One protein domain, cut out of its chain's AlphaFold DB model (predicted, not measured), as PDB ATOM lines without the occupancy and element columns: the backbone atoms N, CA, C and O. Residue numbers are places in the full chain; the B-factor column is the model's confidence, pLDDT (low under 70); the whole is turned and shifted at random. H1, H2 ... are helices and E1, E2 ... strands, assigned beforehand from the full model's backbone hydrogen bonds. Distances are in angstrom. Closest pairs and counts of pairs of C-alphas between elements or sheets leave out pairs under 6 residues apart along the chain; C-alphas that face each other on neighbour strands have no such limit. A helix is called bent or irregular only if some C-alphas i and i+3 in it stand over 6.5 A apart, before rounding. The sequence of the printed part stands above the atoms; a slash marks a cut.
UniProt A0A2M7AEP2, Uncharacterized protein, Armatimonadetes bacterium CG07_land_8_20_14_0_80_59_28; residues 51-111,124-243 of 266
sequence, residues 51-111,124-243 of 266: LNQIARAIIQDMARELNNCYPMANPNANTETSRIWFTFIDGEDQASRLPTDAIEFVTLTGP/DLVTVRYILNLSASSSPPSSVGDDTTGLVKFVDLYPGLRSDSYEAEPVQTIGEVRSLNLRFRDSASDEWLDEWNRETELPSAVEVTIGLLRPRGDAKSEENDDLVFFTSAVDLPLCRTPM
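This is residues 51 to 111 and 124 to 243 of the 266 residues of an uncharacterized protein of Armatimonadetes bacterium CG07_land_8_20_14_0_80_59_28 (UniProt A0A2M7AEP2). Two twisted antiparallel sheets, E1 to E5 and E6 to E8, stand partly face to face with their strands crossed, a loose sandwich; the long helix H1 packs lengthwise on E7 and E8 and also beside E2 of the larger sheet. Large loops surround this core, and residues 217 to 222 stick out. The printed part has 181 residues, 82 of them, under half, in named elements, in the order H1, E1 to E8, H2; the class is mixed, helices and strands. It is compact, with a radius of gyration of the C-alphas of 17.0 A and spans of 56 by 40 by 34 A.

The larger sheet runs E1, residues 86 to 89, E2, 102 to 109, E3, 124 to 133, E4, 150 to 156, and E5, 170 to 174. N 87 and O 104 of E1 and E2, 2.8 A, N 107 and O 126 of E2 and E3, 2.8 A, N 152 and O 131 of E3 and E4, 2.8 A, and N 153 and O 172 of E4 and E5, 2.8 A, are within hydrogen-bond range. E2 bends by 62 degrees at residue 106. The other sheet runs E6, residues 177 to 185, E7, 205 to 213, and E8, 227 to 235, with N 181 and O 209, 2.9 A, and N 208 and O 232, 2.8 A, within range. E3 E4 E5 and E6 E7 E8 are meanders, each strand the antiparallel neighbour of the one before. The two sheets form a sandwich, two sheets face to face, with best planes 44 degrees apart and strands at 46 degrees; the closest C-alphas of E4 and E6 are those of Gly 150 and Val 177, 5.1 A apart. H1, residues 51 to 67, is on one face of E6 E7 E8, two layers of helix and sheet, at a height over the sheet of 8.2 A; it lies over E7 and E8, along the strands, at 25 degrees to E7 on the local plane. The closest C-alphas of H1 and E8 are those of Ala 63 and Val 234, 5.8 A apart. H1 is also on the larger sheet at a height of 9.2 A, and its closest C-alphas with E2 are Glu 65 and Thr 107, 5.8 A. H2, residues 237 to 240, is close to H1 but not clearly touching, with the C-alphas of Asn 67 and Pro 237 6.6 A apart. In H1 every O i to N i+4 pair is within range; H2 is too short for such a pair, and its 1 O i to N i+3 pair is not within range.

E3 is 27.7 A long, from C-alpha 124 at (-2.271, -33.864, 15.142) to C-alpha 133. E7 measures 26.4 A, E8 26.1 A, E6 23.7 A, E2 19.9 A and E4 19.6 A; E1 and E5 are shorter. H1 is 23.8 A long and begins at (15.842, -39.553, -10.572). H2 is irregular, 7.3 A from C-alpha 237 to C-alpha 240 at (14.100, -43.381, 24.714).

The two C-alphas farthest apart, of Glu 80 and Asp 218, are 58.1 A apart. Residues 112 to 123 are not printed, and C-alphas 111 and 124 are 10.0 A apart across this cut. Of the links printed whole, E5 to E6 and E8 to H2 are tight and the others long. Mean pLDDT of the printed part is 81.9; residues under 70 are 78 to 82, 110 to 111, 135 to 148, 163 to 167, 215 to 225 and 240 to 243.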
ATOM      1  N   LEU A  51      15.846 -38.415 -11.501       88.75
ATOM      2  CA  LEU A  51      15.842 -39.553 -10.572       88.75
ATOM      3  C   LEU A  51      16.353 -39.193  -9.178       88.75
ATOM      4  O   LEU A  51      15.750 -39.574  -8.180       88.75
ATOM      5  N   ASN A  52      17.458 -38.446  -9.100       91.62
ATOM      6  CA  ASN A  52      18.006 -38.000  -7.821       91.62
ATOM      7  C   ASN A  52      17.031 -37.079  -7.072       91.62
ATOM      8  O   ASN A  52      16.957 -37.131  -5.844       91.62
ATOM      9  N   GLN A  53      16.295 -36.227  -7.792       93.00
ATOM     10  CA  GLN A  53      15.286 -35.350  -7.198       93.00
ATOM     11  C   GLN A  53      14.095 -36.150  -6.667       93.00
ATOM     12  O   GLN A  53      13.685 -35.917  -5.531       93.00
ATOM     13  N   ILE A  54      13.600 -37.117  -7.445       92.38
ATOM     14  CA  ILE A  54      12.525 -38.026  -7.026       92.38
ATOM     15  C   ILE A  54      12.958 -38.803  -5.779       92.38
ATOM     16  O   ILE A  54      12.294 -38.711  -4.749       92.38
ATOM     17  N   ALA A  55      14.113 -39.476  -5.818       94.06
ATOM     18  CA  ALA A  55      14.633 -40.236  -4.681       94.06
ATOM     19  C   ALA A  55      14.747 -39.383  -3.415       94.06
ATOM     20  O   ALA A  55      14.304 -39.777  -2.336       94.06
ATOM     21  N   ARG A  56      15.311 -38.178  -3.555       93.81
ATOM     22  CA  ARG A  56      15.464 -37.242  -2.442       93.81
ATOM     23  C   ARG A  56      14.117 -36.823  -1.866       93.81
ATOM     24  O   ARG A  56      14.007 -36.761  -0.648       93.81
ATOM     25  N   ALA A  57      13.123 -36.530  -2.702       94.44
ATOM     26  CA  ALA A  57      11.799 -36.129  -2.238       94.44
ATOM     27  C   ALA A  57      11.123 -37.244  -1.425       94.44
ATOM     28  O   ALA A  57      10.613 -36.971  -0.341       94.44
ATOM     29  N   ILE A  58      11.191 -38.492  -1.905       94.50
ATOM     30  CA  ILE A  58      10.625 -39.669  -1.222       94.50
ATOM     31  C   ILE A  58      11.297 -39.877   0.135       94.50
ATOM     32  O   ILE A  58      10.626 -39.937   1.162       94.50
ATOM     33  N   ILE A  59      12.633 -39.930   0.148       95.06
ATOM     34  CA  ILE A  59      13.407 -40.142   1.375       95.06
ATOM     35  C   ILE A  59      13.156 -39.012   2.372       95.06
ATOM     36  O   ILE A  59      13.012 -39.275   3.559       95.06
ATOM     37  N   GLN A  60      13.091 -37.755   1.924       94.19
ATOM     38  CA  GLN A  60      12.828 -36.622   2.813       94.19
ATOM     39  C   GLN A  60      11.421 -36.647   3.411       94.19
ATOM     40  O   GLN A  60      11.260 -36.217   4.554       94.19
ATOM     41  N   ASP A  61      10.423 -37.116   2.661       92.69
ATOM     42  CA  ASP A  61       9.061 -37.281   3.171       92.69
ATOM     43  C   ASP A  61       9.020 -38.371   4.247       92.69
ATOM     44  O   ASP A  61       8.679 -38.083   5.393       92.69
ATOM     45  N   MET A  62       9.512 -39.575   3.930       94.62
ATOM     46  CA  MET A  62       9.594 -40.680   4.894       94.62
ATOM     47  C   MET A  62      10.426 -40.304   6.124       94.62
ATOM     48  O   MET A  62      10.026 -40.566   7.254       94.62
ATOM     49  N   ALA A  63      11.570 -39.642   5.927       93.88
ATOM     50  CA  ALA A  63      12.440 -39.224   7.019       93.88
ATOM     51  C   ALA A  63      11.768 -38.208   7.942       93.88
ATOM     52  O   ALA A  63      11.952 -38.275   9.154       93.88
ATOM     53  N   ARG A  64      10.980 -37.276   7.394       92.06
ATOM     54  CA  ARG A  64      10.217 -36.319   8.204       92.06
ATOM     55  C   ARG A  64       9.213 -37.040   9.095       92.06
ATOM     56  O   ARG A  64       9.102 -36.703  10.269       92.06
ATOM     57  N   GLU A  65       8.499 -38.014   8.546       93.12
ATOM     58  CA  GLU A  65       7.484 -38.756   9.292       93.12
ATOM     59  C   GLU A  65       8.104 -39.672  10.343       93.12
ATOM     60  O   GLU A  65       7.656 -39.665  11.488       93.12
ATOM     61  N   LEU A  66       9.173 -40.389   9.988       94.19
ATOM     62  CA  LEU A  66       9.927 -41.238  10.911       94.19
ATOM     63  C   LEU A  66      10.560 -40.424  12.048       94.19
ATOM     64  O   LEU A  66      10.484 -40.828  13.203       94.19
ATOM     65  N   ASN A  67      11.122 -39.247  11.760       92.12
ATOM     66  CA  ASN A  67      11.670 -38.369  12.799       92.12
ATOM     67  C   ASN A  67      10.583 -37.875  13.773       92.12
ATOM     68  O   ASN A  67      10.842 -37.696  14.960       92.12
ATOM     69  N   ASN A  68       9.354 -37.719  13.280       90.69
ATOM     70  CA  ASN A  68       8.181 -37.349  14.068       90.69
ATOM     71  C   ASN A  68       7.410 -38.562  14.623       90.69
ATOM     72  O   ASN A  68       6.282 -38.398  15.096       90.69
ATOM     73  N   CYS A  69       7.979 -39.771  14.551       91.62
ATOM     74  CA  CYS A  69       7.333 -40.981  15.046       91.62
ATOM     75  C   CYS A  69       7.051 -40.862  16.546       91.62
ATOM     76  O   CYS A  69       7.940 -40.537  17.337       91.62
ATOM     77  N   TYR A  70       5.805 -41.131  16.930       89.25
ATOM     78  CA  TYR A  70       5.322 -41.004  18.295       89.25
ATOM     79  C   TYR A  70       4.955 -42.383  18.866       89.25
ATOM     80  O   TYR A  70       4.186 -43.112  18.235       89.25
ATOM     81  N   PRO A  71       5.454 -42.755  20.063       88.69
ATOM     82  CA  PRO A  71       5.191 -44.055  20.676       88.69
ATOM     83  C   PRO A  71       3.772 -44.122  21.269       88.69
ATOM     84  O   PRO A  71       3.577 -44.097  22.485       88.69
ATOM     85  N   MET A  72       2.757 -44.184  20.408       86.31
ATOM     86  CA  MET A  72       1.360 -44.361  20.806       86.31
ATOM     87  C   MET A  72       1.063 -45.837  21.076       86.31
ATOM     88  O   MET A  72       1.500 -46.703  20.324       86.31
ATOM     89  N   ALA A  73       0.287 -46.128  22.120       85.81
ATOM     90  CA  ALA A  73      -0.248 -47.467  22.340       85.81
ATOM     91  C   ALA A  73      -1.215 -47.848  21.207       85.81
ATOM     92  O   ALA A  73      -2.097 -47.062  20.872       85.81
ATOM     93  N   ASN A  74      -1.073 -49.045  20.643       84.38
ATOM     94  CA  ASN A  74      -1.975 -49.590  19.643       84.38
ATOM     95  C   ASN A  74      -3.292 -50.003  20.331       84.38
ATOM     96  O   ASN A  74      -3.311 -50.996  21.062       84.38
ATOM     97  N   PRO A  75      -4.401 -49.278  20.106       76.00
ATOM     98  CA  PRO A  75      -5.678 -49.565  20.751       76.00
ATOM     99  C   PRO A  75      -6.346 -50.832  20.202       76.00
ATOM    100  O   PRO A  75      -7.221 -51.388  20.860       76.00
ATOM    101  N   ASN A  76      -5.910 -51.314  19.036       73.56
ATOM    102  CA  ASN A  76      -6.405 -52.542  18.418       73.56
ATOM    103  C   ASN A  76      -5.616 -53.780  18.880       73.56
ATOM    104  O   ASN A  76      -5.928 -54.905  18.483       73.56
ATOM    105  N   ALA A  77      -4.587 -53.608  19.720       73.38
ATOM    106  CA  ALA A  77      -3.851 -54.726  20.289       73.38
ATOM    107  C   ALA A  77      -4.737 -55.490  21.286       73.38
ATOM    108  O   ALA A  77      -5.123 -54.994  22.338       73.38
ATOM    109  N   ASN A  78      -5.014 -56.753  20.980       65.38
ATOM    110  CA  ASN A  78      -5.806 -57.678  21.794       65.38
ATOM    111  C   ASN A  78      -5.034 -58.271  22.996       65.38
ATOM    112  O   ASN A  78      -5.302 -59.398  23.409       65.38
ATOM    113  N   THR A  79      -4.055 -57.545  23.539       61.34
ATOM    114  CA  THR A  79      -3.126 -58.041  24.570       61.34
ATOM    115  C   THR A  79      -3.180 -57.198  25.841       61.34
ATOM    116  O   THR A  79      -3.458 -56.006  25.796       61.34
ATOM    117  N   GLU A  80      -2.911 -57.826  26.992       60.22
ATOM    118  CA  GLU A  80      -2.856 -57.151  28.304       60.22
ATOM    119  C   GLU A  80      -1.705 -56.129  28.399       60.22
ATOM    120  O   GLU A  80      -1.723 -55.243  29.253       60.22
ATOM    121  N   THR A  81      -0.715 -56.229  27.507       60.91
ATOM    122  CA  THR A  81       0.437 -55.327  27.435       60.91
ATOM    123  C   THR A  81       0.198 -54.249  26.381       60.91
ATOM    124  O   THR A  81      -0.086 -54.555  25.226       60.91
ATOM    125  N   SER A  82       0.371 -52.982  26.762       66.44
ATOM    126  CA  SER A  82       0.353 -51.849  25.831       66.44
ATOM    127  C   SER A  82       1.481 -51.989  24.802       66.44
ATOM    128  O   SER A  82       2.653 -51.837  25.148       66.44
ATOM    129  N   ARG A  83       1.127 -52.285  23.548       80.50
ATOM    130  CA  ARG A  83       2.061 -52.369  22.413       80.50
ATOM    131  C   ARG A  83       2.164 -51.015  21.724       80.50
ATOM    132  O   ARG A  83       1.140 -50.381  21.511       80.50
ATOM    133  N   ILE A  84       3.357 -50.570  21.356       85.81
ATOM    134  CA  ILE A  84       3.562 -49.380  20.530       85.81
ATOM    135  C   ILE A  84       3.050 -49.659  19.115       85.81
ATOM    136  O   ILE A  84       3.287 -50.726  18.551       85.81
ATOM    137  N   TRP A  85       2.353 -48.690  18.530       88.19
ATOM    138  CA  TRP A  85       1.882 -48.746  17.152       88.19
ATOM    139  C   TRP A  85       3.018 -48.412  16.177       88.19
ATOM    140  O   TRP A  85       3.112 -47.310  15.634       88.19
ATOM    141  N   PHE A  86       3.903 -49.389  16.009       91.50
ATOM    142  CA  PHE A  86       5.000 -49.401  15.051       91.50
ATOM    143  C   PHE A  86       5.115 -50.823  14.499       91.50
ATOM    144  O   PHE A  86       5.588 -51.730  15.182       91.50
ATOM    145  N   THR A  87       4.625 -51.022  13.283       90.75
ATOM    146  CA  THR A  87       4.507 -52.328  12.638       90.75
ATOM    147  C   THR A  87       5.416 -52.364  11.423       90.75
ATOM    148  O   THR A  87       5.347 -51.488  10.564       90.75
ATOM    149  N   PHE A  88       6.232 -53.406  11.337       92.56
ATOM    150  CA  PHE A  88       7.042 -53.729  10.172       92.56
ATOM    151  C   PHE A  88       6.562 -55.049   9.573       92.56
ATOM    152  O   PHE A  88       6.204 -55.975  10.305       92.56
ATOM    153  N   ILE A  89       6.542 -55.119   8.246       91.19
ATOM    154  CA  ILE A  89       6.255 -56.334   7.494       91.19
ATOM    155  C   ILE A  89       7.381 -56.493   6.479       91.19
ATOM    156  O   ILE A  89       7.492 -55.686   5.555       91.19
ATOM    157  N   ASP A  90       8.187 -57.533   6.667       90.62
ATOM    158  CA  ASP A  90       9.172 -57.979   5.685       90.62
ATOM    159  C   ASP A  90       8.446 -58.520   4.447       90.62
ATOM    160  O   ASP A  90       7.460 -59.264   4.553       90.62
ATOM    161  N   GLY A  91       8.903 -58.105   3.272       88.75
ATOM    162  CA  GLY A  91       8.301 -58.481   2.005       88.75
ATOM    163  C   GLY A  91       9.361 -58.700   0.941       88.75
ATOM    164  O   GLY A  91      10.326 -57.955   0.846       88.75
ATOM    165  N   GLU A  92       9.151 -59.688   0.080       90.38
ATOM    166  CA  GLU A  92       9.996 -59.917  -1.087       90.38
ATOM    167  C   GLU A  92       9.119 -60.204  -2.307       90.38
ATOM    168  O   GLU A  92       8.186 -61.015  -2.257       90.38
ATOM    169  N   ASP A  93       9.436 -59.562  -3.429       86.94
ATOM    170  CA  ASP A  93       8.797 -59.879  -4.699       86.94
ATOM    171  C   ASP A  93       9.339 -61.186  -5.280       86.94
ATOM    172  O   ASP A  93      10.535 -61.340  -5.519       86.94
ATOM    173  N   GLN A  94       8.446 -62.126  -5.591       82.75
ATOM    174  CA  GLN A  94       8.834 -63.465  -6.044       82.75
ATOM    175  C   GLN A  94       9.566 -63.468  -7.393       82.75
ATOM    176  O   GLN A  94      10.374 -64.367  -7.647       82.75
ATOM    177  N   ALA A  95       9.264 -62.509  -8.274       82.25
ATOM    178  CA  ALA A  95       9.844 -62.455  -9.612       82.25
ATOM    179  C   ALA A  95      11.240 -61.822  -9.590       82.25
ATOM    180  O   ALA A  95      12.197 -62.396 -10.113       82.25
ATOM    181  N   SER A  96      11.352 -60.653  -8.966       81.69
ATOM    182  CA  SER A  96      12.579 -59.863  -8.935       81.69
ATOM    183  C   SER A  96      13.508 -60.199  -7.764       81.69
ATOM    184  O   SER A  96      14.690 -59.866  -7.843       81.69
ATOM    185  N   ARG A  97      13.005 -60.867  -6.711       88.25
ATOM    186  CA  ARG A  97      13.672 -61.049  -5.404       88.25
ATOM    187  C   ARG A  97      14.139 -59.739  -4.777       88.25
ATOM    188  O   ARG A  97      15.178 -59.680  -4.123       88.25
ATOM    189  N   LEU A  98      13.418 -58.663  -5.065       90.38
ATOM    190  CA  LEU A  98      13.674 -57.370  -4.462       90.38
ATOM    191  C   LEU A  98      12.850 -57.240  -3.183       90.38
ATOM    192  O   LEU A  98      11.702 -57.689  -3.169       90.38
ATOM    193  N   PRO A  99      13.396 -56.586  -2.148       93.00
ATOM    194  CA  PRO A  99      12.647 -56.310  -0.937       93.00
ATOM    195  C   PRO A  99      11.504 -55.335  -1.237       93.00
ATOM    196  O   PRO A  99      11.661 -54.358  -1.992       93.00
ATOM    197  N   THR A 100      10.349 -55.646  -0.659       93.81
ATOM    198  CA  THR A 100       9.071 -54.939  -0.757       93.81
ATOM    199  C   THR A 100       8.497 -54.691   0.631       93.81
ATOM    200  O   THR A 100       7.310 -54.918   0.875       93.81
ATOM    201  N   ASP A 101       9.361 -54.253   1.538       94.44
ATOM    202  CA  ASP A 101       9.019 -54.022   2.930       94.44
ATOM    203  C   ASP A 101       7.861 -53.041   3.071       94.44
ATOM    204  O   ASP A 101       7.669 -52.125   2.261       94.44
ATOM    205  N   ALA A 102       7.110 -53.202   4.150       93.38
ATOM    206  CA  ALA A 102       6.078 -52.268   4.547       93.38
ATOM    207  C   ALA A 102       6.264 -51.839   5.998       93.38
ATOM    208  O   ALA A 102       6.720 -52.594   6.858       93.38
ATOM    209  N   ILE A 103       5.873 -50.599   6.271       94.50
ATOM    210  CA  ILE A 103       5.931 -50.034   7.613       94.50
ATOM    211  C   ILE A 103       4.683 -49.206   7.889       94.50
ATOM    212  O   ILE A 103       4.214 -48.454   7.033       94.50
ATOM    213  N   GLU A 104       4.156 -49.348   9.097       92.69
ATOM    214  CA  GLU A 104       3.063 -48.550   9.632       92.69
ATOM    215  C   GLU A 104       3.455 -48.006  11.000       92.69
ATOM    216  O   GLU A 104       3.930 -48.745  11.860       92.69
ATOM    217  N   PHE A 105       3.251 -46.715  11.220       93.50
ATOM    218  CA  PHE A 105       3.551 -46.095  12.502       93.50
ATOM    219  C   PHE A 105       2.728 -44.831  12.718       93.50
ATOM    220  O   PHE A 105       2.208 -44.225  11.779       93.50
ATOM    221  N   VAL A 106       2.631 -44.414  13.978       92.06
ATOM    222  CA  VAL A 106       2.020 -43.134  14.341       92.06
ATOM    223  C   VAL A 106       3.062 -42.022  14.255       92.06
ATOM    224  O   VAL A 106       4.175 -42.146  14.769       92.06
ATOM    225  N   THR A 107       2.697 -40.919  13.611       92.06
ATOM    226  CA  THR A 107       3.535 -39.729  13.446       92.06
ATOM    227  C   THR A 107       2.750 -38.459  13.757       92.06
ATOM    228  O   THR A 107       1.521 -38.418  13.674       92.06
ATOM    229  N   LEU A 108       3.469 -37.406  14.129       88.44
ATOM    230  CA  LEU A 108       2.907 -36.072  14.311       88.44
ATOM    231  C   LEU A 108       2.879 -35.329  12.969       88.44
ATOM    232  O   LEU A 108       3.927 -35.076  12.363       88.44
ATOM    233  N   THR A 109       1.683 -34.931  12.527       78.69
ATOM    234  CA  THR A 109       1.482 -34.094  11.338       78.69
ATOM    235  C   THR A 109       1.192 -32.637  11.709       78.69
ATOM    236  O   THR A 109       0.561 -32.349  12.729       78.69
ATOM    237  N   GLY A 110       1.629 -31.707  10.853       60.03
ATOM    238  CA  GLY A 110       1.240 -30.293  10.912       60.03
ATOM    239  C   GLY A 110       2.396 -29.279  10.834       60.03
ATOM    240  O   GLY A 110       3.285 -29.269  11.686       60.03
ATOM    241  N   PRO A 111       2.387 -28.350   9.859       49.06
ATOM    242  CA  PRO A 111       3.021 -27.042  10.000       49.06
ATOM    243  C   PRO A 111       2.109 -26.086  10.794       49.06
ATOM    244  O   PRO A 111       0.889 -26.163  10.679       49.06
ATOM    245  N   ASP A 124      -1.357 -32.724  15.076       80.81
ATOM    246  CA  ASP A 124      -2.271 -33.864  15.142       80.81
ATOM    247  C   ASP A 124      -1.481 -35.174  15.041       80.81
ATOM    248  O   ASP A 124      -0.432 -35.239  14.393       80.81
ATOM    249  N   LEU A 125      -1.984 -36.229  15.683       87.38
ATOM    250  CA  LEU A 125      -1.455 -37.585  15.542       87.38
ATOM    251  C   LEU A 125      -2.159 -38.282  14.386       87.38
ATOM    252  O   LEU A 125      -3.387 -38.332  14.344       87.38
ATOM    253  N   VAL A 126      -1.376 -38.851  13.477       89.81
ATOM    254  CA  VAL A 126      -1.878 -39.610  12.331       89.81
ATOM    255  C   VAL A 126      -1.125 -40.924  12.214       89.81
ATOM    256  O   VAL A 126       0.053 -41.002  12.564       89.81
ATOM    257  N   THR A 127      -1.786 -41.955  11.699       91.00
ATOM    258  CA  THR A 127      -1.107 -43.191  11.303       91.00
ATOM    259  C   THR A 127      -0.704 -43.070   9.846       91.00
ATOM    260  O   THR A 127      -1.524 -42.727   8.994       91.00
ATOM    261  N   VAL A 128       0.555 -43.361   9.548       92.44
ATOM    262  CA  VAL A 128       1.058 -43.445   8.178       92.44
ATOM    263  C   VAL A 128       1.474 -44.872   7.888       92.44
ATOM    264  O   VAL A 128       2.050 -45.547   8.739       92.44
ATOM    265  N   ARG A 129       1.163 -45.336   6.680       92.88
ATOM    266  CA  ARG A 129       1.514 -46.675   6.212       92.88
ATOM    267  C   ARG A 129       2.093 -46.589   4.811       92.88
ATOM    268  O   ARG A 129       1.441 -46.070   3.907       92.88
ATOM    269  N   TYR A 130       3.297 -47.120   4.650       93.88
ATOM    270  CA  TYR A 130       3.994 -47.233   3.376       93.88
ATOM    271  C   TYR A 130       4.008 -48.692   2.938       93.88
ATOM    272  O   TYR A 130       4.406 -49.564   3.708       93.88
ATOM    273  N   ILE A 131       3.563 -48.947   1.710       91.81
ATOM    274  CA  ILE A 131       3.558 -50.276   1.091       91.81
ATOM    275  C   ILE A 131       4.058 -50.144  -0.338       91.81
ATOM    276  O   ILE A 131       3.666 -49.222  -1.052       91.81
ATOM    277  N   LEU A 132       4.888 -51.084  -0.776       91.00
ATOM    278  CA  LEU A 132       5.277 -51.194  -2.171       91.00
ATOM    279  C   LEU A 132       4.359 -52.182  -2.904       91.00
ATOM    280  O   LEU A 132       4.363 -53.373  -2.609       91.00
ATOM    281  N   ASN A 133       3.583 -51.692  -3.873       87.38
ATOM    282  CA  ASN A 133       2.742 -52.541  -4.715       87.38
ATOM    283  C   ASN A 133       3.423 -52.798  -6.067       87.38
ATOM    284  O   ASN A 133       3.570 -51.882  -6.876       87.38
ATOM    285  N   LEU A 134       3.841 -54.040  -6.318       79.31
ATOM    286  CA  LEU A 134       4.462 -54.452  -7.588       79.31
ATOM    287  C   LEU A 134       3.546 -55.314  -8.467       79.31
ATOM    288  O   LEU A 134       3.896 -55.611  -9.607       79.31
ATOM    289  N   SER A 135       2.365 -55.689  -7.969       64.44
ATOM    290  CA  SER A 135       1.420 -56.534  -8.696       64.44
ATOM    291  C   SER A 135       0.317 -55.692  -9.333       64.44
ATOM    292  O   SER A 135      -0.502 -55.106  -8.636       64.44
ATOM    293  N   ALA A 136       0.218 -55.723 -10.663       54.88
ATOM    294  CA  ALA A 136      -1.083 -55.587 -11.310       54.88
ATOM    295  C   ALA A 136      -1.844 -56.895 -11.034       54.88
ATOM    296  O   ALA A 136      -1.701 -57.884 -11.757       54.88
ATOM    297  N   SER A 137      -2.551 -56.959  -9.907       40.66
ATOM    298  CA  SER A 137      -3.379 -58.112  -9.552       40.66
ATOM    299  C   SER A 137      -4.398 -58.369 -10.675       40.66
ATOM    300  O   SER A 137      -5.120 -57.475 -11.103       40.66
ATOM    301  N   SER A 138      -4.461 -59.602 -11.192       36.81
ATOM    302  CA  SER A 138      -5.429 -60.025 -12.221       36.81
ATOM    303  C   SER A 138      -6.812 -60.379 -11.653       36.81
ATOM    304  O   SER A 138      -7.647 -60.961 -12.352       36.81
ATOM    305  N   SER A 139      -7.075 -60.032 -10.390       35.53
ATOM    306  CA  SER A 139      -8.405 -60.112  -9.783       35.53
ATOM    307  C   SER A 139      -9.143 -58.784  -9.975       35.53
ATOM    308  O   SER A 139      -8.501 -57.739 -10.023       35.53
ATOM    309  N   PRO A 140     -10.483 -58.781 -10.125       35.38
ATOM    310  CA  PRO A 140     -11.220 -57.532 -10.269       35.38
ATOM    311  C   PRO A 140     -10.973 -56.636  -9.041       35.38
ATOM    312  O   PRO A 140     -11.038 -57.146  -7.917       35.38
ATOM    313  N   PRO A 141     -10.721 -55.327  -9.243       41.25
ATOM    314  CA  PRO A 141     -10.387 -54.397  -8.171       41.25
ATOM    315  C   PRO A 141     -11.534 -54.375  -7.166       41.25
ATOM    316  O   PRO A 141     -12.638 -53.917  -7.470       41.25
ATOM    317  N   SER A 142     -11.291 -54.926  -5.979       43.56
ATOM    318  CA  SER A 142     -12.287 -54.943  -4.898       43.56
ATOM    319  C   SER A 142     -12.365 -53.591  -4.185       43.56
ATOM    320  O   SER A 142     -13.338 -53.316  -3.488       43.56
ATOM    321  N   SER A 143     -11.381 -52.721  -4.418       46.22
ATOM    322  CA  SER A 143     -11.342 -51.347  -3.938       46.22
ATOM    323  C   SER A 143     -10.569 -50.451  -4.912       46.22
ATOM    324  O   SER A 143      -9.736 -50.891  -5.709       46.22
ATOM    325  N   VAL A 144     -10.931 -49.170  -4.917       45.69
ATOM    326  CA  VAL A 144     -10.337 -48.133  -5.768       45.69
ATOM    327  C   VAL A 144      -8.873 -47.940  -5.339       45.69
ATOM    328  O   VAL A 144      -8.613 -47.344  -4.302       45.69
ATOM    329  N   GLY A 145      -7.922 -48.481  -6.110       48.59
ATOM    330  CA  GLY A 145      -6.479 -48.408  -5.812       48.59
ATOM    331  C   GLY A 145      -5.635 -49.599  -6.294       48.59
ATOM    332  O   GLY A 145      -4.415 -49.470  -6.385       48.59
ATOM    333  N   ASP A 146      -6.269 -50.718  -6.665       53.69
ATOM    334  CA  ASP A 146      -5.612 -52.011  -6.967       53.69
ATOM    335  C   ASP A 146      -4.752 -52.039  -8.257       53.69
ATOM    336  O   ASP A 146      -4.022 -52.993  -8.501       53.69
ATOM    337  N   ASP A 147      -4.790 -50.982  -9.080       57.47
ATOM    338  CA  ASP A 147      -4.018 -50.878 -10.338       57.47
ATOM    339  C   ASP A 147      -2.784 -49.956 -10.214       57.47
ATOM    340  O   ASP A 147      -2.157 -49.565 -11.198       57.47
ATOM    341  N   THR A 148      -2.439 -49.541  -8.991       65.62
ATOM    342  CA  THR A 148      -1.303 -48.641  -8.764       65.62
ATOM    343  C   THR A 148      -0.020 -49.418  -8.480       65.62
ATOM    344  O   THR A 148       0.188 -49.921  -7.382       65.62
ATOM    345  N   THR A 149       0.870 -49.497  -9.472       82.69
ATOM    346  CA  THR A 149       2.239 -50.004  -9.283       82.69
ATOM    347  C   THR A 149       3.131 -48.910  -8.702       82.69
ATOM    348  O   THR A 149       3.195 -47.815  -9.261       82.69
ATOM    349  N   GLY A 150       3.861 -49.203  -7.629       89.12
ATOM    350  CA  GLY A 150       4.821 -48.295  -7.004       89.12
ATOM    351  C   GLY A 150       4.675 -48.197  -5.487       89.12
ATOM    352  O   GLY A 150       3.954 -48.973  -4.860       89.12
ATOM    353  N   LEU A 151       5.390 -47.243  -4.887       92.44
ATOM    354  CA  LEU A 151       5.303 -46.969  -3.452       92.44
ATOM    355  C   LEU A 151       4.007 -46.214  -3.162       92.44
ATOM    356  O   LEU A 151       3.785 -45.131  -3.703       92.44
ATOM    357  N   VAL A 152       3.174 -46.774  -2.294       92.00
ATOM    358  CA  VAL A 152       1.877 -46.228  -1.904       92.00
ATOM    359  C   VAL A 152       1.919 -45.809  -0.441       92.00
ATOM    360  O   VAL A 152       2.375 -46.557   0.424       92.00
ATOM    361  N   LYS A 153       1.418 -44.604  -0.173       91.88
ATOM    362  CA  LYS A 153       1.279 -44.035   1.163       91.88
ATOM    363  C   LYS A 153      -0.191 -43.901   1.524       91.88
ATOM    364  O   LYS A 153      -0.967 -43.264   0.807       91.88
ATOM    365  N   PHE A 154      -0.541 -44.429   2.683       89.56
ATOM    366  CA  PHE A 154      -1.839 -44.257   3.316       89.56
ATOM    367  C   PHE A 154      -1.678 -43.372   4.545       89.56
ATOM    368  O   PHE A 154      -0.695 -43.501   5.275       89.56
ATOM    369  N   VAL A 155      -2.647 -42.490   4.776       89.44
ATOM    370  CA  VAL A 155      -2.694 -41.647   5.972       89.44
ATOM    371  C   VAL A 155      -4.052 -41.814   6.623       89.44
ATOM    372  O   VAL A 155      -5.084 -41.588   5.990       89.44
ATOM    373  N   ASP A 156      -4.040 -42.178   7.897       87.00
ATOM    374  CA  ASP A 156      -5.218 -42.188   8.739       87.00
ATOM    375  C   ASP A 156      -5.158 -41.056   9.769       87.00
ATOM    376  O   ASP A 156      -4.260 -40.995  10.604       87.00
ATOM    377  N   LEU A 157      -6.142 -40.157   9.712       85.31
ATOM    378  CA  LEU A 157      -6.230 -38.980  10.576       85.31
ATOM    379  C   LEU A 157      -6.748 -39.289  11.985       85.31
ATOM    380  O   LEU A 157      -6.732 -38.411  12.843       85.31
ATOM    381  N   TYR A 158      -7.255 -40.501  12.217       83.81
ATOM    382  CA  TYR A 158      -7.938 -40.850  13.462       83.81
ATOM    383  C   TYR A 158      -7.428 -42.185  14.022       83.81
ATOM    384  O   TYR A 158      -8.186 -43.162  14.051       83.81
ATOM    385  N   PRO A 159      -6.159 -42.243  14.478       83.50
ATOM    386  CA  PRO A 159      -5.547 -43.471  14.977       83.50
ATOM    387  C   PRO A 159      -6.412 -44.108  16.070       83.50
ATOM    388  O   PRO A 159      -6.669 -43.509  17.114       83.50
ATOM    389  N   GLY A 160      -6.879 -45.333  15.817       79.12
ATOM    390  CA  GLY A 160      -7.637 -46.129  16.788       79.12
ATOM    391  C   GLY A 160      -9.120 -45.803  16.929       79.12
ATOM    392  O   GLY A 160      -9.793 -46.397  17.764       79.12
ATOM    393  N   LEU A 161      -9.640 -44.865  16.135       79.88
ATOM    394  CA  LEU A 161     -11.060 -44.490  16.158       79.88
ATOM    395  C   LEU A 161     -11.841 -45.047  14.963       79.88
ATOM    396  O   LEU A 161     -13.034 -44.773  14.818       79.88
ATOM    397  N   ARG A 162     -11.178 -45.804  14.086       72.69
ATOM    398  CA  ARG A 162     -11.780 -46.366  12.874       72.69
ATOM    399  C   ARG A 162     -12.115 -47.828  13.071       72.69
ATOM    400  O   ARG A 162     -11.437 -48.532  13.808       72.69
ATOM    401  N   SER A 163     -13.186 -48.269  12.417       69.38
ATOM    402  CA  SER A 163     -13.568 -49.676  12.425       69.38
ATOM    403  C   SER A 163     -12.588 -50.503  11.602       69.38
ATOM    404  O   SER A 163     -12.117 -50.041  10.567       69.38
ATOM    405  N   ASP A 164     -12.397 -51.763  11.984       67.38
ATOM    406  CA  ASP A 164     -11.533 -52.720  11.272       67.38
ATOM    407  C   ASP A 164     -11.938 -52.944   9.802       67.38
ATOM    408  O   ASP A 164     -11.148 -53.408   8.990       67.38
ATOM    409  N   SER A 165     -13.177 -52.601   9.441       61.97
ATOM    410  CA  SER A 165     -13.696 -52.646   8.071       61.97
ATOM    411  C   SER A 165     -13.369 -51.407   7.225       61.97
ATOM    412  O   SER A 165     -13.873 -51.290   6.109       61.97
ATOM    413  N   TYR A 166     -12.623 -50.437   7.760       66.75
ATOM    414  CA  TYR A 166     -12.251 -49.231   7.031       66.75
ATOM    415  C   TYR A 166     -10.969 -49.452   6.218       66.75
ATOM    416  O   TYR A 166      -9.882 -49.579   6.776       66.75
ATOM    417  N   GLU A 167     -11.086 -49.418   4.890       68.75
ATOM    418  CA  GLU A 167      -9.933 -49.352   3.990       68.75
ATOM    419  C   GLU A 167      -9.566 -47.886   3.730       68.75
ATOM    420  O   GLU A 167     -10.361 -47.109   3.198       68.75
ATOM    421  N   ALA A 168      -8.356 -47.491   4.135       71.25
ATOM    422  CA  ALA A 168      -7.832 -46.164   3.839       71.25
ATOM    423  C   ALA A 168      -7.541 -46.024   2.341       71.25
ATOM    424  O   ALA A 168      -6.909 -46.897   1.747       71.25
ATOM    425  N   GLU A 169      -7.949 -44.903   1.750       77.06
ATOM    426  CA  GLU A 169      -7.574 -44.566   0.379       77.06
ATOM    427  C   GLU A 169      -6.101 -44.128   0.315       77.06
ATOM    428  O   GLU A 169      -5.594 -43.502   1.258       77.06
ATOM    429  N   PRO A 170      -5.390 -44.442  -0.781       83.00
ATOM    430  CA  PRO A 170      -4.021 -43.991  -0.963       83.00
ATOM    431  C   PRO A 170      -3.988 -42.467  -1.115       83.00
ATOM    432  O   PRO A 170      -4.663 -41.890  -1.967       83.00
ATOM    433  N   VAL A 171      -3.168 -41.805  -0.302       87.19
ATOM    434  CA  VAL A 171      -2.974 -40.346  -0.366       87.19
ATOM    435  C   VAL A 171      -1.896 -39.987  -1.386       87.19
ATOM    436  O   VAL A 171      -1.915 -38.901  -1.966       87.19
ATOM    437  N   GLN A 172      -0.952 -40.899  -1.621       86.81
ATOM    438  CA  GLN A 172       0.123 -40.712  -2.585       86.81
ATOM    439  C   GLN A 172       0.576 -42.053  -3.164       86.81
ATOM    440  O   GLN A 172       0.716 -43.034  -2.437       86.81
ATOM    441  N   THR A 173       0.879 -42.053  -4.462       88.62
ATOM    442  CA  THR A 173       1.504 -43.169  -5.178       88.62
ATOM    443  C   THR A 173       2.697 -42.639  -5.960       88.62
ATOM    444  O   THR A 173       2.573 -41.647  -6.681       88.62
ATOM    445  N   ILE A 174       3.846 -43.301  -5.837       89.50
ATOM    446  CA  ILE A 174       5.066 -42.987  -6.581       89.50
ATOM    447  C   ILE A 174       5.420 -44.187  -7.459       89.50
ATOM    448  O   ILE A 174       5.907 -45.213  -6.978       89.50
ATOM    449  N   GLY A 175       5.148 -44.046  -8.756       87.88
ATOM    450  CA  GLY A 175       5.188 -45.138  -9.726       87.88
ATOM    451  C   GLY A 175       6.586 -45.600 -10.128       87.88
ATOM    452  O   GLY A 175       6.717 -46.623 -10.793       87.88
ATOM    453  N   GLU A 176       7.633 -44.874  -9.748       89.12
ATOM    454  CA  GLU A 176       9.027 -45.149 -10.110       89.12
ATOM    455  C   GLU A 176       9.724 -46.123  -9.150       89.12
ATOM    456  O   GLU A 176      10.750 -46.706  -9.507       89.12
ATOM    457  N   VAL A 177       9.178 -46.312  -7.943       92.25
ATOM    458  CA  VAL A 177       9.762 -47.187  -6.918       92.25
ATOM    459  C   VAL A 177       9.482 -48.650  -7.251       92.25
ATOM    460  O   VAL A 177       8.348 -49.027  -7.554       92.25
ATOM    461  N   ARG A 178      10.523 -49.483  -7.207       92.06
ATOM    462  CA  ARG A 178      10.454 -50.939  -7.423       92.06
ATOM    463  C   ARG A 178      11.035 -51.770  -6.294       92.06
ATOM    464  O   ARG A 178      10.871 -52.979  -6.306       92.06
ATOM    465  N   SER A 179      11.693 -51.145  -5.330       94.31
ATOM    466  CA  SER A 179      12.180 -51.831  -4.142       94.31
ATOM    467  C   SER A 179      12.143 -50.883  -2.954       94.31
ATOM    468  O   SER A 179      12.422 -49.690  -3.108       94.31
ATOM    469  N   LEU A 180      11.783 -51.418  -1.794       96.00
ATOM    470  CA  LEU A 180      11.818 -50.745  -0.507       96.00
ATOM    471  C   LEU A 180      12.385 -51.740   0.503       96.00
ATOM    472  O   LEU A 180      11.829 -52.818   0.667       96.00
ATOM    473  N   ASN A 181      13.488 -51.364   1.140       97.44
ATOM    474  CA  ASN A 181      14.137 -52.130   2.194       97.44
ATOM    475  C   ASN A 181      14.310 -51.249   3.428       97.44
ATOM    476  O   ASN A 181      14.730 -50.088   3.308       97.44
ATOM    477  N   LEU A 182      14.021 -51.805   4.596       97.75
ATOM    478  CA  LEU A 182      14.061 -51.130   5.879       97.75
ATOM    479  C   LEU A 182      14.947 -51.911   6.842       97.75
ATOM    480  O   LEU A 182      14.799 -53.112   7.023       97.75
ATOM    481  N   ARG A 183      15.865 -51.206   7.499       97.88
ATOM    482  CA  ARG A 183      16.677 -51.772   8.582       97.88
ATOM    483  C   ARG A 183      16.550 -50.909   9.817       97.88
ATOM    484  O   ARG A 183      16.343 -49.700   9.730       97.88
ATOM    485  N   PHE A 184      16.691 -51.517  10.981       97.62
ATOM    486  CA  PHE A 184      16.336 -50.920  12.259       97.62
ATOM    487  C   PHE A 184      17.524 -50.964  13.208       97.62
ATOM    488  O   PHE A 184      18.092 -52.026  13.443       97.62
ATOM    489  N   ARG A 185      17.913 -49.821  13.773       96.44
ATOM    490  CA  ARG A 185      19.021 -49.769  14.731       96.44
ATOM    491  C   ARG A 185      18.511 -49.956  16.150       96.44
ATOM    492  O   ARG A 185      17.785 -49.099  16.666       96.44
ATOM    493  N   ASP A 186      18.938 -51.025  16.806       93.50
ATOM    494  CA  ASP A 186      18.628 -51.260  18.212       93.50
ATOM    495  C   ASP A 186      19.283 -50.198  19.110       93.50
ATOM    496  O   ASP A 186      20.464 -49.895  18.988       93.50
ATOM    497  N   SER A 187      18.513 -49.640  20.044       88.50
ATOM    498  CA  SER A 187      19.016 -48.671  21.019       88.50
ATOM    499  C   SER A 187      19.933 -49.285  22.086       88.50
ATOM    500  O   SER A 187      20.745 -48.558  22.664       88.50
ATOM    501  N   ALA A 188      19.804 -50.592  22.357       87.44
ATOM    502  CA  ALA A 188      20.558 -51.289  23.395       87.44
ATOM    503  C   ALA A 188      21.906 -51.826  22.890       87.44
ATOM    504  O   ALA A 188      22.925 -51.616  23.550       87.44
ATOM    505  N   SER A 189      21.916 -52.510  21.741       90.12
ATOM    506  CA  SER A 189      23.141 -53.064  21.147       90.12
ATOM    507  C   SER A 189      23.836 -52.139  20.143       90.12
ATOM    508  O   SER A 189      25.005 -52.372  19.847       90.12
ATOM    509  N   ASP A 190      23.157 -51.096  19.644       90.81
ATOM    510  CA  ASP A 190      23.613 -50.244  18.528       90.81
ATOM    511  C   ASP A 190      23.819 -51.016  17.204       90.81
ATOM    512  O   ASP A 190      24.525 -50.570  16.299       90.81
ATOM    513  N   GLU A 191      23.187 -52.187  17.067       95.94
ATOM    514  CA  GLU A 191      23.258 -53.024  15.867       95.94
ATOM    515  C   GLU A 191      22.090 -52.757  14.911       95.94
ATOM    516  O   GLU A 191      20.970 -52.456  15.332       95.94
ATOM    517  N   TRP A 192      22.353 -52.894  13.610       97.31
ATOM    518  CA  TRP A 192      21.330 -52.847  12.567       97.31
ATOM    519  C   TRP A 192      20.702 -54.225  12.369       97.31
ATOM    520  O   TRP A 192      21.408 -55.195  12.092       97.31
ATOM    521  N   LEU A 193      19.379 -54.278  12.468       96.88
ATOM    522  CA  LEU A 193      18.543 -55.460  12.324       96.88
ATOM    523  C   LEU A 193      17.685 -55.327  11.066       96.88
ATOM    524  O   LEU A 193      17.178 -54.244  10.782       96.88
ATOM    525  N   ASP A 194      17.497 -56.422  10.339       95.50
ATOM    526  CA  ASP A 194      16.641 -56.453   9.143       95.50
ATOM    527  C   ASP A 194      15.161 -56.691   9.508       95.50
ATOM    528  O   ASP A 194      14.265 -56.454   8.712       95.50
ATOM    529  N   GLU A 195      14.889 -57.081  10.756       93.12
ATOM    530  CA  GLU A 195      13.542 -57.240  11.298       93.12
ATOM    531  C   GLU A 195      13.371 -56.423  12.584       93.12
ATOM    532  O   GLU A 195      14.290 -56.314  13.403       93.12
ATOM    533  N   TRP A 196      12.162 -55.898  12.806       92.75
ATOM    534  CA  TRP A 196      11.781 -55.268  14.069       92.75
ATOM    535  C   TRP A 196      10.493 -55.870  14.627       92.75
ATOM    536  O   TRP A 196       9.400 -55.615  14.130       92.75
ATOM    537  N   ASN A 197      10.626 -56.658  15.692       86.94
ATOM    538  CA  ASN A 197       9.522 -57.353  16.362       86.94
ATOM    539  C   ASN A 197       9.316 -56.899  17.819       86.94
ATOM    540  O   ASN A 197       8.625 -57.563  18.593       86.94
ATOM    541  N   ARG A 198       9.932 -55.779  18.219       86.44
ATOM    542  CA  ARG A 198       9.809 -55.254  19.581       86.44
ATOM    543  C   ARG A 198       8.544 -54.428  19.714       86.44
ATOM    544  O   ARG A 198       8.426 -53.350  19.147       86.44
ATOM    545  N   GLU A 199       7.619 -54.930  20.517       84.06
ATOM    546  CA  GLU A 199       6.291 -54.334  20.661       84.06
ATOM    547  C   GLU A 199       6.247 -53.193  21.684       84.06
ATOM    548  O   GLU A 199       5.262 -52.473  21.745       84.06
ATOM    549  N   THR A 200       7.275 -53.023  22.515       84.44
ATOM    550  CA  THR A 200       7.291 -52.033  23.609       84.44
ATOM    551  C   THR A 200       8.318 -50.925  23.412       84.44
ATOM    552  O   THR A 200       8.423 -50.035  24.252       84.44
ATOM    553  N   GLU A 201       9.095 -50.981  22.331       88.06
ATOM    554  CA  GLU A 201      10.222 -50.086  22.077       88.06
ATOM    555  C   GLU A 201      10.250 -49.674  20.606       88.06
ATOM    556  O   GLU A 201      10.062 -50.499  19.711       88.06
ATOM    557  N   LEU A 202      10.537 -48.397  20.359       92.00
ATOM    558  CA  LEU A 202      10.861 -47.923  19.018       92.00
ATOM    559  C   LEU A 202      12.346 -48.173  18.720       92.00
ATOM    560  O   LEU A 202      13.180 -48.077  19.630       92.00
ATOM    561  N   PRO A 203      12.707 -48.424  17.452       95.00
ATOM    562  CA  PRO A 203      14.103 -48.460  17.050       95.00
ATOM    563  C   PRO A 203      14.735 -47.078  17.231       95.00
ATOM    564  O   PRO A 203      14.062 -46.051  17.168       95.00
ATOM    565  N   SER A 204      16.048 -47.034  17.455       94.88
ATOM    566  CA  SER A 204      16.771 -45.765  17.609       94.88
ATOM    567  C   SER A 204      16.940 -45.011  16.292       94.88
ATOM    568  O   SER A 204      17.031 -43.783  16.284       94.88
ATOM    569  N   ALA A 205      16.991 -45.747  15.185       96.44
ATOM    570  CA  ALA A 205      17.017 -45.224  13.831       96.44
ATOM    571  C   ALA A 205      16.444 -46.253  12.851       96.44
ATOM    572  O   ALA A 205      16.462 -47.453  13.127       96.44
ATOM    573  N   VAL A 206      15.983 -45.773  11.701       97.69
ATOM    574  CA  VAL A 206      15.544 -46.588  10.565       97.69
ATOM    575  C   VAL A 206      16.380 -46.212   9.345       97.69
ATOM    576  O   VAL A 206      16.480 -45.039   8.991       97.69
ATOM    577  N   GLU A 207      17.001 -47.195   8.706       98.25
ATOM    578  CA  GLU A 207      17.677 -47.060   7.420       98.25
ATOM    579  C   GLU A 207      16.684 -47.419   6.325       98.25
ATOM    580  O   GLU A 207      16.198 -48.543   6.252       98.25
ATOM    581  N   VAL A 208      16.373 -46.438   5.487       97.81
ATOM    582  CA  VAL A 208      15.457 -46.575   4.360       97.81
ATOM    583  C   VAL A 208      16.286 -46.689   3.093       97.81
ATOM    584  O   VAL A 208      17.057 -45.779   2.776       97.81
ATOM    585  N   THR A 209      16.106 -47.779   2.354       97.75
ATOM    586  CA  THR A 209      16.691 -47.968   1.025       97.75
ATOM    587  C   THR A 209      15.586 -48.127  -0.010       97.75
ATOM    588  O   THR A 209      14.769 -49.036   0.085       97.75
ATOM    589  N   ILE A 210      15.572 -47.253  -1.015       96.38
ATOM    590  CA  ILE A 210      14.623 -47.310  -2.134       96.38
ATOM    591  C   ILE A 210      15.348 -47.636  -3.437       96.38
ATOM    592  O   ILE A 210      16.418 -47.092  -3.709       96.38
ATOM    593  N   GLY A 211      14.755 -48.497  -4.259       95.00
ATOM    594  CA  GLY A 211      15.196 -48.778  -5.625       95.00
ATOM    595  C   GLY A 211      14.275 -48.105  -6.640       95.00
ATOM    596  O   GLY A 211      13.075 -48.385  -6.657       95.00
ATOM    597  N   LEU A 212      14.824 -47.231  -7.486       93.25
ATOM    598  CA  LEU A 212      14.094 -46.557  -8.567       93.25
ATOM    599  C   LEU A 212      14.486 -47.116  -9.935       93.25
ATOM    600  O   LEU A 212      15.670 -47.336 -10.195       93.25
ATOM    601  N   LEU A 213      13.515 -47.259 -10.839       87.00
ATOM    602  CA  LEU A 213      13.789 -47.585 -12.241       87.00
ATOM    603  C   LEU A 213      14.456 -46.420 -12.957       87.00
ATOM    604  O   LEU A 213      13.911 -45.316 -13.014       87.00
ATOM    605  N   ARG A 214      15.598 -46.676 -13.599       82.62
ATOM    606  CA  ARG A 214      16.162 -45.727 -14.553       82.62
ATOM    607  C   ARG A 214      15.265 -45.661 -15.798       82.62
ATOM    608  O   ARG A 214      14.979 -46.704 -16.384       82.62
ATOM    609  N   PRO A 215      14.852 -44.463 -16.264       67.56
ATOM    610  CA  PRO A 215      14.115 -44.340 -17.514       67.56
ATOM    611  C   PRO A 215      14.918 -44.973 -18.658       67.56
ATOM    612  O   PRO A 215      16.076 -44.644 -18.910       67.56
ATOM    613  N   ARG A 216      14.344 -45.969 -19.315       62.75
ATOM    614  CA  ARG A 216      15.082 -46.804 -20.258       62.75
ATOM    615  C   ARG A 216      15.406 -46.021 -21.531       62.75
ATOM    616  O   ARG A 216      14.501 -45.594 -22.238       62.75
ATOM    617  N   GLY A 217      16.689 -45.874 -21.855       55.00
ATOM    618  CA  GLY A 217      17.133 -45.477 -23.192       55.00
ATOM    619  C   GLY A 217      17.275 -46.715 -24.077       55.00
ATOM    620  O   GLY A 217      18.342 -47.312 -24.093       55.00
ATOM    621  N   ASP A 218      16.196 -47.128 -24.752       46.09
ATOM    622  CA  ASP A 218      16.117 -48.072 -25.890       46.09
ATOM    623  C   ASP A 218      16.934 -49.394 -25.874       46.09
ATOM    624  O   ASP A 218      17.038 -50.063 -26.905       46.09
ATOM    625  N   ALA A 219      17.491 -49.841 -24.747       46.38
ATOM    626  CA  ALA A 219      18.300 -51.062 -24.684       46.38
ATOM    627  C   ALA A 219      17.585 -52.193 -23.938       46.38
ATOM    628  O   ALA A 219      17.063 -52.024 -22.839       46.38
ATOM    629  N   LYS A 220      17.552 -53.380 -24.548       45.69
ATOM    630  CA  LYS A 220      16.999 -54.628 -24.003       45.69
ATOM    631  C   LYS A 220      17.848 -55.188 -22.834       45.69
ATOM    632  O   LYS A 220      18.513 -56.193 -23.024       45.69
ATOM    633  N   SER A 221      17.852 -54.550 -21.666       46.94
ATOM    634  CA  SER A 221      18.338 -55.121 -20.400       46.94
ATOM    635  C   SER A 221      17.231 -55.839 -19.610       46.94
ATOM    636  O   SER A 221      16.048 -55.506 -19.746       46.94
ATOM    637  N   GLU A 222      17.620 -56.851 -18.836       53.03
ATOM    638  CA  GLU A 222      16.751 -57.594 -17.917       53.03
ATOM    639  C   GLU A 222      16.142 -56.653 -16.861       53.03
ATOM    640  O   GLU A 222      16.743 -55.652 -16.482       53.03
ATOM    641  N   GLU A 223      14.920 -56.953 -16.424       54.28
ATOM    642  CA  GLU A 223      13.989 -56.061 -15.704       54.28
ATOM    643  C   GLU A 223      14.516 -55.489 -14.368       54.28
ATOM    644  O   GLU A 223      14.023 -54.461 -13.910       54.28
ATOM    645  N   ASN A 224      15.577 -56.079 -13.807       55.16
ATOM    646  CA  ASN A 224      16.216 -55.650 -12.557       55.16
ATOM    647  C   ASN A 224      17.533 -54.870 -12.725       55.16
ATOM    648  O   ASN A 224      17.983 -54.240 -11.771       55.16
ATOM    649  N   ASP A 225      18.160 -54.889 -13.906       58.88
ATOM    650  CA  ASP A 225      19.538 -54.386 -14.092       58.88
ATOM    651  C   ASP A 225      19.613 -52.848 -14.244       58.88
ATOM    652  O   ASP A 225      20.686 -52.248 -14.278       58.88
ATOM    653  N   ASP A 226      18.449 -52.191 -14.299       80.94
ATOM    654  CA  ASP A 226      18.300 -50.741 -14.469       80.94
ATOM    655  C   ASP A 226      17.904 -50.008 -13.170       80.94
ATOM    656  O   ASP A 226      17.581 -48.815 -13.200       80.94
ATOM    657  N   LEU A 227      17.924 -50.687 -12.017       88.94
ATOM    658  CA  LEU A 227      17.590 -50.065 -10.737       88.94
ATOM    659  C   LEU A 227      18.747 -49.239 -10.170       88.94
ATOM    660  O   LEU A 227      19.912 -49.633 -10.188       88.94
ATOM    661  N   VAL A 228      18.404 -48.074  -9.623       91.94
ATOM    662  CA  VAL A 228      19.322 -47.226  -8.861       91.94
ATOM    663  C   VAL A 228      18.827 -47.153  -7.427       91.94
ATOM    664  O   VAL A 228      17.688 -46.754  -7.182       91.94
ATOM    665  N   PHE A 229      19.694 -47.530  -6.489       94.75
ATOM    666  CA  PHE A 229      19.378 -47.543  -5.068       94.75
ATOM    667  C   PHE A 229      19.815 -46.259  -4.372       94.75
ATOM    668  O   PHE A 229      20.895 -45.721  -4.636       94.75
ATOM    669  N   PHE A 230      18.975 -45.798  -3.453       96.25
ATOM    670  CA  PHE A 230      19.220 -44.645  -2.603       96.25
ATOM    671  C   PHE A 230      18.953 -45.029  -1.158       96.25
ATOM    672  O   PHE A 230      17.876 -45.535  -0.855       96.25
ATOM    673  N   THR A 231      19.911 -44.750  -0.280       97.31
ATOM    674  CA  THR A 231      19.854 -45.133   1.133       97.31
ATOM    675  C   THR A 231      19.997 -43.908   2.024       97.31
ATOM    676  O   THR A 231      20.809 -43.021   1.747       97.31
ATOM    677  N   SER A 232      19.224 -43.864   3.108       96.75
ATOM    678  CA  SER A 232      19.355 -42.860   4.164       96.75
ATOM    679  C   SER A 232      18.967 -43.441   5.516       96.75
ATOM    680  O   SER A 232      17.922 -44.071   5.641       96.75
ATOM    681  N   ALA A 233      19.763 -43.156   6.543       96.88
ATOM    682  CA  ALA A 233      19.419 -43.441   7.932       96.88
ATOM    683  C   ALA A 233      18.695 -42.244   8.566       96.88
ATOM    684  O   ALA A 233      19.072 -41.092   8.341       96.88
ATOM    685  N   VAL A 234      17.655 -42.525   9.345       95.88
ATOM    686  CA  VAL A 234      16.802 -41.536  10.010       95.88
ATOM    687  C   VAL A 234      16.729 -41.873  11.489       95.88
ATOM    688  O   VAL A 234      16.276 -42.954  11.849       95.88
ATOM    689  N   ASP A 235      17.154 -40.955  12.351       94.25
ATOM    690  CA  ASP A 235      17.046 -41.135  13.798       94.25
ATOM    691  C   ASP A 235      15.604 -40.915  14.284       94.25
ATOM    692  O   ASP A 235      14.915 -39.995  13.829       94.25
ATOM    693  N   LEU A 236      15.176 -41.735  15.250       93.06
ATOM    694  CA  LEU A 236      13.881 -41.633  15.925       93.06
ATOM    695  C   LEU A 236      14.107 -41.050  17.332       93.06
ATOM    696  O   LEU A 236      14.481 -41.779  18.256       93.06
ATOM    697  N   PRO A 237      13.893 -39.739  17.543       86.19
ATOM    698  CA  PRO A 237      14.285 -39.061  18.780       86.19
ATOM    699  C   PRO A 237      13.506 -39.544  20.011       86.19
ATOM    700  O   PRO A 237      14.020 -39.480  21.126       86.19
ATOM    701  N   LEU A 238      12.284 -40.054  19.825       83.19
ATOM    702  CA  LEU A 238      11.417 -40.498  20.917       83.19
ATOM    703  C   LEU A 238      11.644 -41.954  21.353       83.19
ATOM    704  O   LEU A 238      10.983 -42.395  22.293       83.19
ATOM    705  N   CYS A 239      12.609 -42.677  20.769       79.00
ATOM    706  CA  CYS A 239      12.894 -44.082  21.104       79.00
ATOM    707  C   CYS A 239      13.253 -44.339  22.576       79.00
ATOM    708  O   CYS A 239      13.111 -45.456  23.062       79.00
ATOM    709  N   ARG A 240      13.693 -43.303  23.302       62.69
ATOM    710  CA  ARG A 240      14.100 -43.381  24.714       62.69
ATOM    711  C   ARG A 240      13.059 -42.847  25.692       62.69
ATOM    712  O   ARG A 240      13.399 -42.662  26.855       62.69
ATOM    713  N   THR A 241      11.834 -42.567  25.250       57.75
ATOM    714  CA  THR A 241      10.778 -42.084  26.151       57.75
ATOM    715  C   THR A 241      10.050 -43.288  26.748       57.75
ATOM    716  O   THR A 241       9.221 -43.883  26.060       57.75
ATOM    717  N   PRO A 242      10.329 -43.699  28.002       51.53
ATOM    718  CA  PRO A 242       9.544 -44.747  28.633       51.53
ATOM    719  C   PRO A 242       8.096 -44.266  28.775       51.53
ATOM    720  O   PRO A 242       7.853 -43.177  29.306       51.53
ATOM    721  N   MET A 243       7.134 -45.096  28.352       50.69
ATOM    722  CA  MET A 243       5.689 -44.828  28.470       50.69
ATOM    723  C   MET A 243       5.257 -44.420  29.894       50.69
ATOM    724  O   MET A 243       4.264 -43.715  30.054       50.69
TER     725      MET A 243